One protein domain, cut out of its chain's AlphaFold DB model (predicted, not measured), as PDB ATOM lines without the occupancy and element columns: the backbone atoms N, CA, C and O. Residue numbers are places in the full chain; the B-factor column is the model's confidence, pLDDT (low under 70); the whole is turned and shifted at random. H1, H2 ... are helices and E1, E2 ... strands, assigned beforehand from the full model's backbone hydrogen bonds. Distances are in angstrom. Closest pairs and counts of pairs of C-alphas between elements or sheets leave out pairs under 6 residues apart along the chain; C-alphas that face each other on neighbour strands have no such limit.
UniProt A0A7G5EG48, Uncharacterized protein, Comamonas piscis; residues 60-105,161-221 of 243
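Overview. This is residues 60 to 105 and 161 to 221 of the 243 residues of an uncharacterized protein of Comamonas piscis (UniProt A0A7G5EG48). Look for two lobes end to end: a long, curled antiparallel sheet of E5, E4 and E3, with short E6 at its edge near the mean of the C-alphas, and a smaller lobe in which the parallel pair E1 and E2 lies with H1, H2 and H4 close by. Short H3 sits at the junction, over E6 and near E1. The printed part has 107 residues with four named helices and six named strands, in the order E1 H1 H2 E2 E3 E4 E5 E6 H3 H4, of the mixed class. It is loose, with a radius of gyration of the C-alphas of 16.2 A, and spans 55 by 24 by 17 A, a rod.

Arrangement. Begin with the strongly twisted sheet, in the order E5, residues 175 to 182, E4, 162 to 170, E3, 93 to 103, and E6, 193 to 195. In the hairpin of E4 and E5, N 164 and O 180 are 2.8 A apart; between E4 and E3, N 102 and O 163 are 2.8 A apart. E3 bends by 71 degrees at residue 97, and before the bend N 94 and O 194 of E6 are 3.0 A apart. H3, residues 204 to 207, is on this sheet at a height over the sheet of 7.3 A, only just over E6, on which 3 of its C-alphas fall. Move on to E1, residues 60 to 64: the closest C-alphas of E1 and H3 are those of Met 62 and Val 206, 6.7 A. E1 is parallel to E2, residues 83 to 88, with N 61 and O 84 2.8 A apart; with H1, residues 65 to 70, and H2, residues 73 to 82, between them, they form a strand-helix-strand unit, two parallel neighbour strands joined through helices by a right-handed crossover. H4, residues 211 to 218, is close to but not clearly touching H1, about perpendicular at 87 degrees, the closest C-alphas being those of Leu 67 and Glu 211, 5.9 A. In H4 every O i to N i+4 pair is within hydrogen-bond range; in H1 it is 1 of 2, in H2 5 of 6, and H3 is too short for such a pair.

Along the chain. Find C-alpha 60 at (167.050, 172.335, 192.395), where E1 begins. E3 runs 26.8 A, to C-alpha 103 at (142.221, 197.381, 202.402); E4 measures 24.4 A, E5 22.4 A and H2 14.9 A. H4 ends at C-alpha 218, (166.231, 167.180, 182.425).

Size, cuts and confidence. The C-alphas of Ser 74 and Ser 105 are the two farthest apart, 55.1 A. Residues 106 to 160 are cut out, and C-alphas 105 and 161 are 4.5 A apart across the cut. Of the links printed whole, none is long. Mean pLDDT of the printed part is 92.2; residue 221 is under 70.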
ATOM      1  N   PRO A  60     168.395 172.710 191.987       89.06
ATOM      2  CA  PRO A  60     167.050 172.335 192.395       89.06
ATOM      3  C   PRO A  60     166.171 172.104 191.162       89.06
ATOM      4  O   PRO A  60     166.128 172.929 190.244       89.06
ATOM      5  N   ALA A  61     165.455 170.986 191.151       90.50
ATOM      6  CA  ALA A  61     164.496 170.619 190.122       90.50
ATOM      7  C   ALA A  61     163.148 170.327 190.776       90.50
ATOM      8  O   ALA A  61     163.032 169.451 191.625       90.50
ATOM      9  N   MET A  62     162.113 171.056 190.371       93.38
ATOM     10  CA  MET A  62     160.748 170.794 190.821       93.38
ATOM     11  C   MET A  62     160.024 169.974 189.763       93.38
ATOM     12  O   MET A  62     160.078 170.315 188.575       93.38
ATOM     13  N   VAL A  63     159.378 168.892 190.190       93.75
ATOM     14  CA  VAL A  63     158.715 167.943 189.294       93.75
ATOM     15  C   VAL A  63     157.382 167.498 189.885       93.75
ATOM     16  O   VAL A  63     157.328 167.138 191.056       93.75
ATOM     17  N   LYS A  64     156.313 167.478 189.083       94.62
ATOM     18  CA  LYS A  64     155.010 166.924 189.498       94.62
ATOM     19  C   LYS A  64     155.112 165.433 189.838       94.62
ATOM     20  O   LYS A  64     155.713 164.675 189.078       94.62
ATOM     21  N   ALA A  65     154.467 164.998 190.917       94.12
ATOM     22  CA  ALA A  65     154.440 163.598 191.344       94.12
ATOM     23  C   ALA A  65     153.895 162.654 190.263       94.12
ATOM     24  O   ALA A  65     154.493 161.614 189.996       94.12
ATOM     25  N   GLU A  66     152.817 163.064 189.591       92.62
ATOM     26  CA  GLU A  66     152.181 162.314 188.502       92.62
ATOM     27  C   GLU A  66     153.155 162.034 187.351       92.62
ATOM     28  O   GLU A  66     153.234 160.913 186.855       92.62
ATOM     29  N   LEU A  67     153.953 163.037 186.970       93.69
ATOM     30  CA  LEU A  67     154.940 162.907 185.899       93.69
ATOM     31  C   LEU A  67     156.177 162.141 186.358       93.69
ATOM     32  O   LEU A  67     156.748 161.377 185.590       93.69
ATOM     33  N   TRP A  68     156.594 162.319 187.613       94.50
ATOM     34  CA  TRP A  68     157.732 161.590 188.169       94.50
ATOM     35  C   TRP A  68     157.494 160.077 188.175       94.50
ATOM     36  O   TRP A  68     158.410 159.313 187.875       94.50
ATOM     37  N   GLY A  69     156.265 159.642 188.471       92.19
ATOM     38  CA  GLY A  69     155.874 158.230 188.443       92.19
ATOM     39  C   GLY A  69     155.856 157.603 187.045       92.19
ATOM     40  O   GLY A  69     155.985 156.388 186.932       92.19
ATOM     41  N   GLN A  70     155.733 158.413 185.989       93.00
ATOM     42  CA  GLN A  70     155.723 157.956 184.593       93.00
ATOM     43  C   GLN A  70     157.132 157.769 184.011       93.00
ATOM     44  O   GLN A  70     157.291 157.149 182.961       93.00
ATOM     45  N   LEU A  71     158.166 158.280 184.686       92.38
ATOM     46  CA  LEU A  71     159.547 158.142 184.235       92.38
ATOM     47  C   LEU A  71     160.100 156.748 184.519       92.38
ATOM     48  O   LEU A  71     159.933 156.185 185.610       92.38
ATOM     49  N   GLY A  72     160.862 156.231 183.556       93.12
ATOM     50  CA  GLY A  72     161.629 155.005 183.734       93.12
ATOM     51  C   GLY A  72     162.583 155.112 184.926       93.12
ATOM     52  O   GLY A  72     163.017 156.198 185.314       93.12
ATOM     53  N   GLU A  73     162.928 153.982 185.542       92.88
ATOM     54  CA  GLU A  73     163.888 153.965 186.654       92.88
ATOM     55  C   GLU A  73     165.250 154.542 186.239       92.88
ATOM     56  O   GLU A  73     165.802 155.385 186.943       92.88
ATOM     57  N   SER A  74     165.734 154.191 185.044       90.88
ATOM     58  CA  SER A  74     166.974 154.731 184.473       90.88
ATOM     59  C   SER A  74     166.929 156.250 184.271       90.88
ATOM     60  O   SER A  74     167.910 156.945 184.543       90.88
ATOM     61  N   GLU A  75     165.785 156.786 183.838       92.25
ATOM     62  CA  GLU A  75     165.576 158.228 183.680       92.25
ATOM     63  C   GLU A  75     165.625 158.933 185.039       92.25
ATOM     64  O   GLU A  75     166.327 159.930 185.194       92.25
ATOM     65  N   ARG A  76     164.929 158.393 186.049       93.56
ATOM     66  CA  ARG A  76     164.910 158.959 187.406       93.56
ATOM     67  C   ARG A  76     166.298 158.988 188.031       93.56
ATOM     68  O   ARG A  76     166.681 160.019 188.580       93.56
ATOM     69  N   VAL A  77     167.061 157.902 187.903       92.38
ATOM     70  CA  VAL A  77     168.455 157.835 188.374       92.38
ATOM     71  C   VAL A  77     169.303 158.910 187.692       92.38
ATOM     72  O   VAL A  77     169.953 159.691 188.383       92.38
ATOM     73  N   SER A  78     169.204 159.041 186.364       90.81
ATOM     74  CA  SER A  78     169.957 160.051 185.601       90.81
ATOM     75  C   SER A  78     169.652 161.485 186.059       90.81
ATOM     76  O   SER A  78     170.540 162.336 186.115       90.81
ATOM     77  N   ILE A  79     168.397 161.775 186.418       90.69
ATOM     78  CA  ILE A  79     168.010 163.097 186.927       90.69
ATOM     79  C   ILE A  79     168.554 163.310 188.349       90.69
ATOM     80  O   ILE A  79     169.097 164.377 188.630       90.69
ATOM     81  N   LEU A  80     168.446 162.314 189.234       92.19
ATOM     82  CA  LEU A  80     168.888 162.407 190.634       92.19
ATOM     83  C   LEU A  80     170.411 162.548 190.796       92.19
ATOM     84  O   LEU A  80     170.877 163.093 191.798       92.19
ATOM     85  N   GLU A  81     171.198 162.090 189.821       90.12
ATOM     86  CA  GLU A  81     172.652 162.293 189.818       90.12
ATOM     87  C   GLU A  81     173.031 163.776 189.683       90.12
ATOM     88  O   GLU A  81     173.985 164.241 190.316       90.12
ATOM     89  N   VAL A  82     172.267 164.530 188.887       89.75
ATOM     90  CA  VAL A  82     172.590 165.912 188.488       89.75
ATOM     91  C   VAL A  82     171.787 166.956 189.271       89.75
ATOM     92  O   VAL A  82     172.281 168.060 189.528       89.75
ATOM     93  N   TYR A  83     170.553 166.629 189.644       91.38
ATOM     94  CA  TYR A  83     169.589 167.562 190.218       91.38
ATOM     95  C   TYR A  83     169.152 167.138 191.620       91.38
ATOM     96  O   TYR A  83     169.053 165.956 191.932       91.38
ATOM     97  N   ASP A  84     168.849 168.131 192.451       92.44
ATOM     98  CA  ASP A  84     168.121 167.926 193.697       92.44
ATOM     99  C   ASP A  84     166.622 167.984 193.387       92.44
ATOM    100  O   ASP A  84     166.057 169.057 193.142       92.44
ATOM    101  N   VAL A  85     166.002 166.810 193.260       92.38
ATOM    102  CA  VAL A  85     164.624 166.685 192.779       92.38
ATOM    103  C   VAL A  85     163.651 166.797 193.941       92.38
ATOM    104  O   VAL A  85     163.527 165.897 194.770       92.38
ATOM    105  N   ARG A  86     162.862 167.868 193.926       94.25
ATOM    106  CA  ARG A  86     161.690 168.021 194.777       94.25
ATOM    107  C   ARG A  86     160.445 167.590 194.015       94.25
ATOM    108  O   ARG A  86     159.966 168.297 193.125       94.25
ATOM    109  N   VAL A  87     159.920 166.431 194.392       94.94
ATOM    110  CA  VAL A  87     158.658 165.919 193.861       94.94
ATOM    111  C   VAL A  87     157.501 166.644 194.546       94.94
ATOM    112  O   VAL A  87     157.423 166.680 195.773       94.94
ATOM    113  N   LEU A  88     156.632 167.262 193.751       94.62
ATOM    114  CA  LEU A  88     155.497 168.045 194.218       94.62
ATOM    115  C   LEU A  88     154.202 167.242 194.050       94.62
ATOM    116  O   LEU A  88     153.874 166.889 192.912       94.62
ATOM    117  N   PRO A  89     153.464 166.954 195.135       95.06
ATOM    118  CA  PRO A  89     152.109 166.426 195.020       95.06
ATOM    119  C   PRO A  89     151.166 167.483 194.423       95.06
ATOM    120  O   PRO A  89     151.496 168.673 194.381       95.06
ATOM    121  N   SER A  90     150.013 167.043 193.921       93.31
ATOM    122  CA  SER A  90     149.086 167.878 193.142       93.31
ATOM    123  C   SER A  90     148.465 169.027 193.955       93.31
ATOM    124  O   SER A  90     148.100 170.049 193.375       93.31
ATOM    125  N   ASP A  91     148.455 168.909 195.287       94.00
ATOM    126  CA  ASP A  91     147.994 169.901 196.268       94.00
ATOM    127  C   ASP A  91     149.087 170.892 196.726       94.00
ATOM    128  O   ASP A  91     148.783 171.902 197.364       94.00
ATOM    129  N   ALA A  92     150.363 170.649 196.396       94.88
ATOM    130  CA  ALA A  92     151.495 171.501 196.793       94.88
ATOM    131  C   ALA A  92     151.825 172.616 195.787       94.88
ATOM    132  O   ALA A  92     152.712 173.441 196.033       94.88
ATOM    133  N   TYR A  93     151.144 172.649 194.643       95.31
ATOM    134  CA  TYR A  93     151.261 173.719 193.662       95.31
ATOM    135  C   TYR A  93     149.902 174.061 193.058       95.31
ATOM    136  O   TYR A  93     148.964 173.266 193.092       95.31
ATOM    137  N   GLY A  94     149.807 175.248 192.465       96.00
ATOM    138  CA  GLY A  94     148.606 175.652 191.750       96.00
ATOM    139  C   GLY A  94     148.761 176.957 190.985       96.00
ATOM    140  O   GLY A  94     149.743 177.690 191.136       96.00
ATOM    141  N   LEU A  95     147.777 177.227 190.135       97.00
ATOM    142  CA  LEU A  95     147.636 178.478 189.401       97.00
ATOM    143  C   LEU A  95     146.655 179.385 190.132       97.00
ATOM    144  O   LEU A  95     145.544 178.975 190.460       97.00
ATOM    145  N   ILE A  96     147.041 180.641 190.338       96.81
ATOM    146  CA  ILE A  96     146.104 181.653 190.827       96.81
ATOM    147  C   ILE A  96     145.096 181.934 189.713       96.81
ATOM    148  O   ILE A  96     145.480 182.431 188.655       96.81
ATOM    149  N   ILE A  97     143.820 181.632 189.942       97.19
ATOM    150  CA  ILE A  97     142.736 181.890 188.980       97.19
ATOM    151  C   ILE A  97     141.937 183.149 189.324       97.19
ATOM    152  O   ILE A  97     141.361 183.764 188.432       97.19
ATOM    153  N   ASP A  98     141.953 183.567 190.590       96.94
ATOM    154  CA  ASP A  98     141.370 184.829 191.043       96.94
ATOM    155  C   ASP A  98     142.136 185.371 192.258       96.94
ATOM    156  O   ASP A  98     142.740 184.610 193.019       96.94
ATOM    157  N   ALA A  99     142.124 186.691 192.429       94.75
ATOM    158  CA  ALA A  99     142.767 187.369 193.546       94.75
ATOM    159  C   ALA A  99     141.959 188.604 193.958       94.75
ATOM    160  O   ALA A  99     141.932 189.620 193.255       94.75
ATOM    161  N   GLN A 100     141.345 188.526 195.133       94.62
ATOM    162  CA  GLN A 100     140.542 189.590 195.724       94.62
ATOM    163  C   GLN A 100     141.346 190.270 196.827       94.62
ATOM    164  O   GLN A 100     142.054 189.604 197.571       94.62
ATOM    165  N   GLY A 101     141.270 191.596 196.916       93.06
ATOM    166  CA  GLY A 101     141.992 192.373 197.920       93.06
ATOM    167  C   GLY A 101     141.061 193.309 198.669       93.06
ATOM    168  O   GLY A 101     140.227 193.966 198.050       93.06
ATOM    169  N   GLN A 102     141.238 193.387 199.982       91.44
ATOM    170  CA  GLN A 102     140.571 194.332 200.860       91.44
ATOM    171  C   GLN A 102     141.620 195.159 201.596       91.44
ATOM    172  O   GLN A 102     142.559 194.618 202.185       91.44
ATOM    173  N   ASP A 103     141.449 196.477 201.562       89.94
ATOM    174  CA  ASP A 103     142.221 197.381 202.402       89.94
ATOM    175  C   ASP A 103     141.684 197.305 203.837       89.94
ATOM    176  O   ASP A 103     140.511 197.584 204.088       89.94
ATOM    177  N   GLN A 104     142.542 196.865 204.749       88.19
ATOM    178  CA  GLN A 104     142.306 196.773 206.190       88.19
ATOM    179  C   GLN A 104     143.166 197.804 206.941       88.19
ATOM    180  O   GLN A 104     143.392 197.685 208.147       88.19
ATOM    181  N   SER A 105     143.688 198.806 206.231       84.94
ATOM    182  CA  SER A 105     144.547 199.827 206.808       84.94
ATOM    183  C   SER A 105     143.765 200.723 207.760       84.94
ATOM    184  O   SER A 105     142.607 201.070 207.523       84.94
ATOM    185  N   GLN A 161     147.686 197.745 206.133       90.69
ATOM    186  CA  GLN A 161     147.359 196.324 206.175       90.69
ATOM    187  C   GLN A 161     146.381 195.992 205.053       90.69
ATOM    188  O   GLN A 161     145.326 196.598 204.927       90.69
ATOM    189  N   TYR A 162     146.725 194.995 204.250       92.31
ATOM    190  CA  TYR A 162     145.944 194.538 203.114       92.31
ATOM    191  C   TYR A 162     145.695 193.046 203.267       92.31
ATOM    192  O   TYR A 162     146.621 192.274 203.521       92.31
ATOM    193  N   GLN A 163     144.439 192.641 203.131       92.81
ATOM    194  CA  GLN A 163     144.040 191.242 203.119       92.81
ATOM    195  C   GLN A 163     143.777 190.818 201.682       92.81
ATOM    196  O   GLN A 163     142.970 191.438 200.992       92.81
ATOM    197  N   PHE A 164     144.426 189.749 201.237       95.56
ATOM    198  CA  PHE A 164     144.206 189.162 199.924       95.56
ATOM    199  C   PHE A 164     143.644 187.759 200.062       95.56
ATOM    200  O   PHE A 164     144.195 186.948 200.798       95.56
ATOM    201  N   ARG A 165     142.571 187.472 199.328       96.12
ATOM    202  CA  ARG A 165     142.031 186.130 199.144       96.12
ATOM    203  C   ARG A 165     142.380 185.648 197.746       96.12
ATOM    204  O   ARG A 165     141.926 186.227 196.758       96.12
ATOM    205  N   TYR A 166     143.172 184.591 197.670       97.12
ATOM    206  CA  TYR A 166     143.549 183.938 196.426       97.12
ATOM    207  C   TYR A 166     142.691 182.703 196.207       97.12
ATOM    208  O   TYR A 166     142.571 181.860 197.094       97.12
ATOM    209  N   THR A 167     142.143 182.587 195.004       97.44
ATOM    210  CA  THR A 167     141.522 181.356 194.521       97.44
ATOM    211  C   THR A 167     142.555 180.632 193.673       97.44
ATOM    212  O   THR A 167     143.023 181.169 192.664       97.44
ATOM    213  N   VAL A 168     142.935 179.432 194.093       97.06
ATOM    214  CA  VAL A 168     144.008 178.648 193.481       97.06
ATOM    215  C   VAL A 168     143.419 177.371 192.915       97.06
ATOM    216  O   VAL A 168     142.735 176.639 193.625       97.06
ATOM    217  N   GLN A 169     143.691 177.114 191.639       97.06
ATOM    218  CA  GLN A 169     143.406 175.836 191.005       97.06
ATOM    219  C   GLN A 169     144.639 174.937 191.113       97.06
ATOM    220  O   GLN A 169     145.708 175.278 190.593       97.06
ATOM    221  N   HIS A 170     144.487 173.811 191.797       95.56
ATOM    222  CA  HIS A 170     145.524 172.812 192.016       95.56
ATOM    223  C   HIS A 170     145.771 171.939 190.782       95.56
ATOM    224  O   HIS A 170     145.084 172.048 189.762       95.56
ATOM    225  N   GLY A 171     146.812 171.102 190.848       89.44
ATOM    226  CA  GLY A 171     147.216 170.235 189.741       89.44
ATOM    227  C   GLY A 171     146.157 169.210 189.326       89.44
ATOM    228  O   GLY A 171     146.086 168.865 188.151       89.44
ATOM    229  N   ASP A 172     145.328 168.786 190.272       90.12
ATOM    230  CA  ASP A 172     144.182 167.885 190.102       90.12
ATOM    231  C   ASP A 172     142.908 168.597 189.603       90.12
ATOM    232  O   ASP A 172     141.917 167.950 189.264       90.12
ATOM    233  N   GLY A 173     142.939 169.928 189.516       92.31
ATOM    234  CA  GLY A 173     141.803 170.763 189.144       92.31
ATOM    235  C   GLY A 173     140.924 171.194 190.319       92.31
ATOM    236  O   GLY A 173     139.985 171.962 190.085       92.31
ATOM    237  N   GLU A 174     141.223 170.770 191.551       95.38
ATOM    238  CA  GLU A 174     140.520 171.247 192.740       95.38
ATOM    239  C   GLU A 174     140.784 172.735 192.979       95.38
ATOM    240  O   GLU A 174     141.826 173.288 192.614       95.38
ATOM    241  N   ILE A 175     139.806 173.408 193.585       96.94
ATOM    242  CA  ILE A 175     139.882 174.835 193.888       96.94
ATOM    243  C   ILE A 175     139.994 175.010 195.397       96.94
ATOM    244  O   ILE A 175     139.103 174.602 196.142       96.94
ATOM    245  N   ALA A 176     141.053 175.687 195.829       95.94
ATOM    246  CA  ALA A 176     141.266 176.063 197.217       95.94
ATOM    247  C   ALA A 176     141.393 177.583 197.371       95.94
ATOM    248  O   ALA A 176     141.775 178.305 196.445       95.94
ATOM    249  N   TYR A 177     141.077 178.063 198.573       95.88
ATOM    250  CA  TYR A 177     141.137 179.475 198.928       95.88
ATOM    251  C   TYR A 177     142.221 179.711 199.970       95.88
ATOM    252  O   TYR A 177     142.284 179.006 200.978       95.88
ATOM    253  N   PHE A 178     143.042 180.732 199.746       95.12
ATOM    254  CA  PHE A 178     144.121 181.109 200.648       95.12
ATOM    255  C   PHE A 178     144.025 182.590 200.983       95.12
ATOM    256  O   PHE A 178     143.987 183.428 200.082       95.12
ATOM    257  N   ASP A 179     144.018 182.904 202.274       93.94
ATOM    258  CA  ASP A 179     143.993 184.276 202.765       93.94
ATOM    259  C   ASP A 179     145.401 184.688 203.229       93.94
ATOM    260  O   ASP A 179     146.033 183.998 204.029       93.94
ATOM    261  N   GLU A 180     145.892 185.822 202.735       93.06
ATOM    262  CA  GLU A 180     147.200 186.386 203.070       93.06
ATOM    263  C   GLU A 180     147.045 187.828 203.560       93.06
ATOM    264  O   GLU A 180     146.391 188.649 202.917       93.06
ATOM    265  N   LEU A 181     147.675 188.155 204.689       92.19
ATOM    266  CA  LEU A 181     147.754 189.521 205.203       92.19
ATOM    267  C   LEU A 181     149.141 190.092 204.902       92.19
ATOM    268  O   LEU A 181     150.153 189.541 205.336       92.19
ATOM    269  N   LYS A 182     149.188 191.213 204.183       89.88
ATOM    270  CA  LYS A 182     150.417 191.909 203.785       89.88
ATOM    271  C   LYS A 182     150.364 193.379 204.183       89.88
ATOM    272  O   LYS A 182     149.303 193.983 204.245       89.88
ATOM    273  N   SER A 183     151.526 193.983 204.400       87.81
ATOM    274  CA  SER A 183     151.662 195.440 204.549       87.81
ATOM    275  C   SER A 183     151.726 196.176 203.204       87.81
ATOM    276  O   SER A 183     151.663 197.401 203.161       87.81
ATOM    277  N   SER A 184     151.854 195.432 202.101       89.50
ATOM    278  CA  SER A 184     151.917 195.949 200.734       89.50
ATOM    279  C   SER A 184     150.577 195.788 200.023       89.50
ATOM    280  O   SER A 184     149.931 194.750 200.150       89.50
ATOM    281  N   ALA A 185     150.202 196.783 199.218       86.56
ATOM    282  CA  ALA A 185     149.008 196.745 198.373       86.56
ATOM    283  C   ALA A 185     149.172 195.846 197.130       86.56
ATOM    284  O   ALA A 185     148.209 195.621 196.391       86.56
ATOM    285  N   PHE A 186     150.384 195.347 196.867       88.94
ATOM    286  CA  PHE A 186     150.661 194.497 195.714       88.94
ATOM    287  C   PHE A 186     150.314 193.039 196.008       88.94
ATOM    288  O   PHE A 186     150.837 192.418 196.934       88.94
ATOM    289  N   ARG A 187     149.441 192.491 195.162       90.50
ATOM    290  CA  ARG A 187     149.051 191.081 195.155       90.50
ATOM    291  C   ARG A 187     149.710 190.340 194.006       90.50
ATOM    292  O   ARG A 187     150.085 190.944 193.000       90.50
ATOM    293  N   HIS A 188     149.787 189.021 194.126       92.44
ATOM    294  CA  HIS A 188     150.183 188.182 193.002       92.44
ATOM    295  C   HIS A 188     149.148 188.266 191.871       92.44
ATOM    296  O   HIS A 188     147.940 188.318 192.109       92.44
ATOM    297  N   SER A 189     149.633 188.308 190.629       92.81
ATOM    298  CA  SER A 189     148.776 188.384 189.445       92.81
ATOM    299  C   SER A 189     148.055 187.063 189.191       92.81
ATOM    300  O   SER A 189     148.612 185.990 189.403       92.81
ATOM    301  N   VAL A 190     146.844 187.136 188.642       94.94
ATOM    302  CA  VAL A 190     146.149 185.957 188.112       94.94
ATOM    303  C   VAL A 190     146.989 185.317 186.999       94.94
ATOM    304  O   VAL A 190     147.625 186.006 186.198       94.94
ATOM    305  N   GLY A 191     147.006 183.989 186.964       93.75
ATOM    306  CA  GLY A 191     147.739 183.177 186.002       93.75
ATOM    307  C   GLY A 191     149.176 182.847 186.405       93.75
ATOM    308  O   GLY A 191     149.875 182.214 185.614       93.75
ATOM    309  N   VAL A 192     149.646 183.256 187.589       94.94
ATOM    310  CA  VAL A 192     150.966 182.858 188.110       94.94
ATOM    311  C   VAL A 192     150.917 181.511 188.826       94.94
ATOM    312  O   VAL A 192     149.931 181.181 189.484       94.94
ATOM    313  N   CYS A 193     151.994 180.741 188.678       95.50
ATOM    314  CA  CYS A 193     152.190 179.471 189.363       95.50
ATOM    315  C   CYS A 193     152.814 179.710 190.741       95.50
ATOM    316  O   CYS A 193     153.808 180.436 190.857       95.50
ATOM    317  N   ILE A 194     152.247 179.089 191.770       95.56
ATOM    318  CA  ILE A 194     152.681 179.223 193.163       95.56
ATOM    319  C   ILE A 194     152.784 177.866 193.862       95.56
ATOM    320  O   ILE A 194     152.188 176.882 193.424       95.56
ATOM    321  N   LEU A 195     153.521 177.841 194.971       95.00
ATOM    322  CA  LEU A 195     153.538 176.736 195.928       95.00
ATOM    323  C   LEU A 195     152.553 176.987 197.060       95.00
ATOM    324  O   LEU A 195     152.598 178.024 197.726       95.00
ATOM    325  N   THR A 196     151.737 175.992 197.348       92.88
ATOM    326  CA  THR A 196     150.763 175.991 198.438       92.88
ATOM    327  C   THR A 196     151.311 175.209 199.638       92.88
ATOM    328  O   THR A 196     152.061 174.250 199.455       92.88
ATOM    329  N   PRO A 197     151.030 175.639 200.886       92.12
ATOM    330  CA  PRO A 197     150.226 176.802 201.293       92.12
ATOM    331  C   PRO A 197     151.011 178.129 201.338       92.12
ATOM    332  O   PRO A 197     150.457 179.164 201.685       92.12
ATOM    333  N   SER A 198     152.306 178.118 201.014       91.00
ATOM    334  CA  SER A 198     153.208 179.269 201.205       91.00
ATOM    335  C   SER A 198     152.963 180.479 200.291       91.00
ATOM    336  O   SER A 198     153.614 181.503 200.472       91.00
ATOM    337  N   LEU A 199     152.121 180.338 199.261       91.81
ATOM    338  CA  LEU A 199     151.878 181.323 198.198       91.81
ATOM    339  C   LEU A 199     153.158 181.839 197.511       91.81
ATOM    340  O   LEU A 199     153.179 182.917 196.921       91.81
ATOM    341  N   THR A 200     154.240 181.058 197.555       92.25
ATOM    342  CA  THR A 200     155.527 181.446 196.970       92.25
ATOM    343  C   THR A 200     155.496 181.251 195.460       92.25
ATOM    344  O   THR A 200     155.161 180.168 194.983       92.25
ATOM    345  N   LEU A 201     155.879 182.282 194.706       92.25
ATOM    346  CA  LEU A 201     155.972 182.226 193.247       92.25
ATOM    347  C   LEU A 201     157.004 181.191 192.791       92.25
ATOM    348  O   LEU A 201     158.139 181.167 193.263       92.25
ATOM    349  N   VAL A 202     156.625 180.383 191.805       92.50
ATOM    350  CA  VAL A 202     157.520 179.440 191.126       92.50
ATOM    351  C   VAL A 202     157.449 179.606 189.617       92.50
ATOM    352  O   VAL A 202     156.600 180.314 189.071       92.50
ATOM    353  N   SER A 203     158.376 178.957 188.910       90.69
ATOM    354  CA  SER A 203     158.360 178.969 187.450       90.69
ATOM    355  C   SER A 203     157.035 178.425 186.919       90.69
ATOM    356  O   SER A 203     156.579 177.354 187.313       90.69
ATOM    357  N   GLN A 204     156.479 179.114 185.923       90.50
ATOM    358  CA  GLN A 204     155.283 178.685 185.189       90.50
ATOM    359  C   GLN A 204     155.412 177.288 184.574       90.50
ATOM    360  O   GLN A 204     154.417 176.621 184.294       90.50
ATOM    361  N   GLN A 205     156.648 176.840 184.364       90.19
ATOM    362  CA  GLN A 205     156.952 175.511 183.853       90.19
ATOM    363  C   GLN A 205     156.578 174.405 184.838       90.19
ATOM    364  O   GLN A 205     156.364 173.292 184.386       90.19
ATOM    365  N   VAL A 206     156.475 174.697 186.140       91.31
ATOM    366  CA  VAL A 206     156.000 173.731 187.138       91.31
ATOM    367  C   VAL A 206     154.519 173.445 186.901       91.31
ATOM    368  O   VAL A 206     154.149 172.298 186.697       91.31
ATOM    369  N   CYS A 207     153.672 174.474 186.805       91.88
ATOM    370  CA  CYS A 207     152.241 174.275 186.561       91.88
ATOM    371  C   CYS A 207     151.949 173.721 185.154       91.88
ATOM    372  O   CYS A 207     151.086 172.859 184.996       91.88
ATOM    373  N   LYS A 208     152.705 174.147 184.132       92.06
ATOM    374  CA  LYS A 208     152.542 173.701 182.732       92.06
ATOM    375  C   LYS A 208     153.399 172.488 182.351       92.06
ATOM    376  O   LYS A 208     153.577 172.222 181.166       92.06
ATOM    377  N   GLN A 209     153.962 171.784 183.330       91.00
ATOM    378  CA  GLN A 209     154.820 170.635 183.064       91.00
ATOM    379  C   GLN A 209     154.022 169.507 182.398       91.00
ATOM    380  O   GLN A 209     152.926 169.176 182.861       91.00
ATOM    381  N   THR A 210     154.619 168.923 181.363       92.75
ATOM    382  CA  THR A 210     154.203 167.702 180.657       92.75
ATOM    383  C   THR A 210     155.347 166.690 180.692       92.75
ATOM    384  O   THR A 210     156.487 167.049 181.008       92.75
ATOM    385  N   GLU A 211     155.074 165.436 180.346       91.88
ATOM    386  CA  GLU A 211     156.088 164.382 180.290       91.88
ATOM    387  C   GLU A 211     157.214 164.737 179.300       91.88
ATOM    388  O   GLU A 211     158.399 164.670 179.631       91.88
ATOM    389  N   GLU A 212     156.860 165.234 178.112       90.75
ATOM    390  CA  GLU A 212     157.818 165.614 177.071       90.75
ATOM    391  C   GLU A 212     158.665 166.811 177.498       90.75
ATOM    392  O   GLU A 212     159.883 166.809 177.313       90.75
ATOM    393  N   SER A 213     158.050 167.832 178.105       90.81
ATOM    394  CA  SER A 213     158.790 169.013 178.569       90.81
ATOM    395  C   SER A 213     159.711 168.693 179.749       90.81
ATOM    396  O   SER A 213     160.773 169.306 179.873       90.81
ATOM    397  N   LEU A 214     159.357 167.709 180.581       91.38
ATOM    398  CA  LEU A 214     160.221 167.184 181.634       91.38
ATOM    399  C   LEU A 214     161.438 166.476 181.034       91.38
ATOM    400  O   LEU A 214     162.568 166.846 181.366       91.38
ATOM    401  N   ARG A 215     161.231 165.517 180.121       91.69
ATOM    402  CA  ARG A 215     162.334 164.810 179.450       91.69
ATOM    403  C   ARG A 215     163.237 165.777 178.688       91.69
ATOM    404  O   ARG A 215     164.448 165.773 178.888       91.69
ATOM    405  N   ALA A 216     162.663 166.681 177.899       89.94
ATOM    406  CA  ALA A 216     163.423 167.685 177.156       89.94
ATOM    407  C   ALA A 216     164.229 168.617 178.075       89.94
ATOM    408  O   ALA A 216     165.297 169.097 177.709       89.94
ATOM    409  N   ARG A 217     163.748 168.884 179.290       87.69
ATOM    410  CA  ARG A 217     164.460 169.742 180.239       87.69
ATOM    411  C   ARG A 217     165.590 169.025 180.961       87.69
ATOM    412  O   ARG A 217     166.677 169.587 181.084       87.69
ATOM    413  N   TYR A 218     165.320 167.837 181.489       88.69
ATOM    414  CA  TYR A 218     166.231 167.180 182.425       88.69
ATOM    415  C   TYR A 218     167.063 166.068 181.777       88.69
ATOM    416  O   TYR A 218     168.138 165.761 182.280       88.69
ATOM    417  N   LEU A 219     166.626 165.529 180.633       86.25
ATOM    418  CA  LEU A 219     167.265 164.408 179.934       86.25
ATOM    419  C   LEU A 219     167.834 164.773 178.551       86.25
ATOM    420  O   LEU A 219     168.489 163.934 177.939       86.25
ATOM    421  N   ALA A 220     167.660 166.004 178.048       73.50
ATOM    422  CA  ALA A 220     168.101 166.378 176.691       73.50
ATOM    423  C   ALA A 220     169.602 166.176 176.412       73.50
ATOM    424  O   ALA A 220     169.990 166.021 175.257       73.50
ATOM    425  N   LYS A 221     170.459 166.117 177.440       59.84
ATOM    426  CA  LYS A 221     171.878 165.765 177.255       59.84
ATOM    427  C   LYS A 221     172.115 164.290 176.903       59.84
ATOM    428  O   LYS A 221     173.148 163.994 176.316       59.84
TER     429      LYS A 221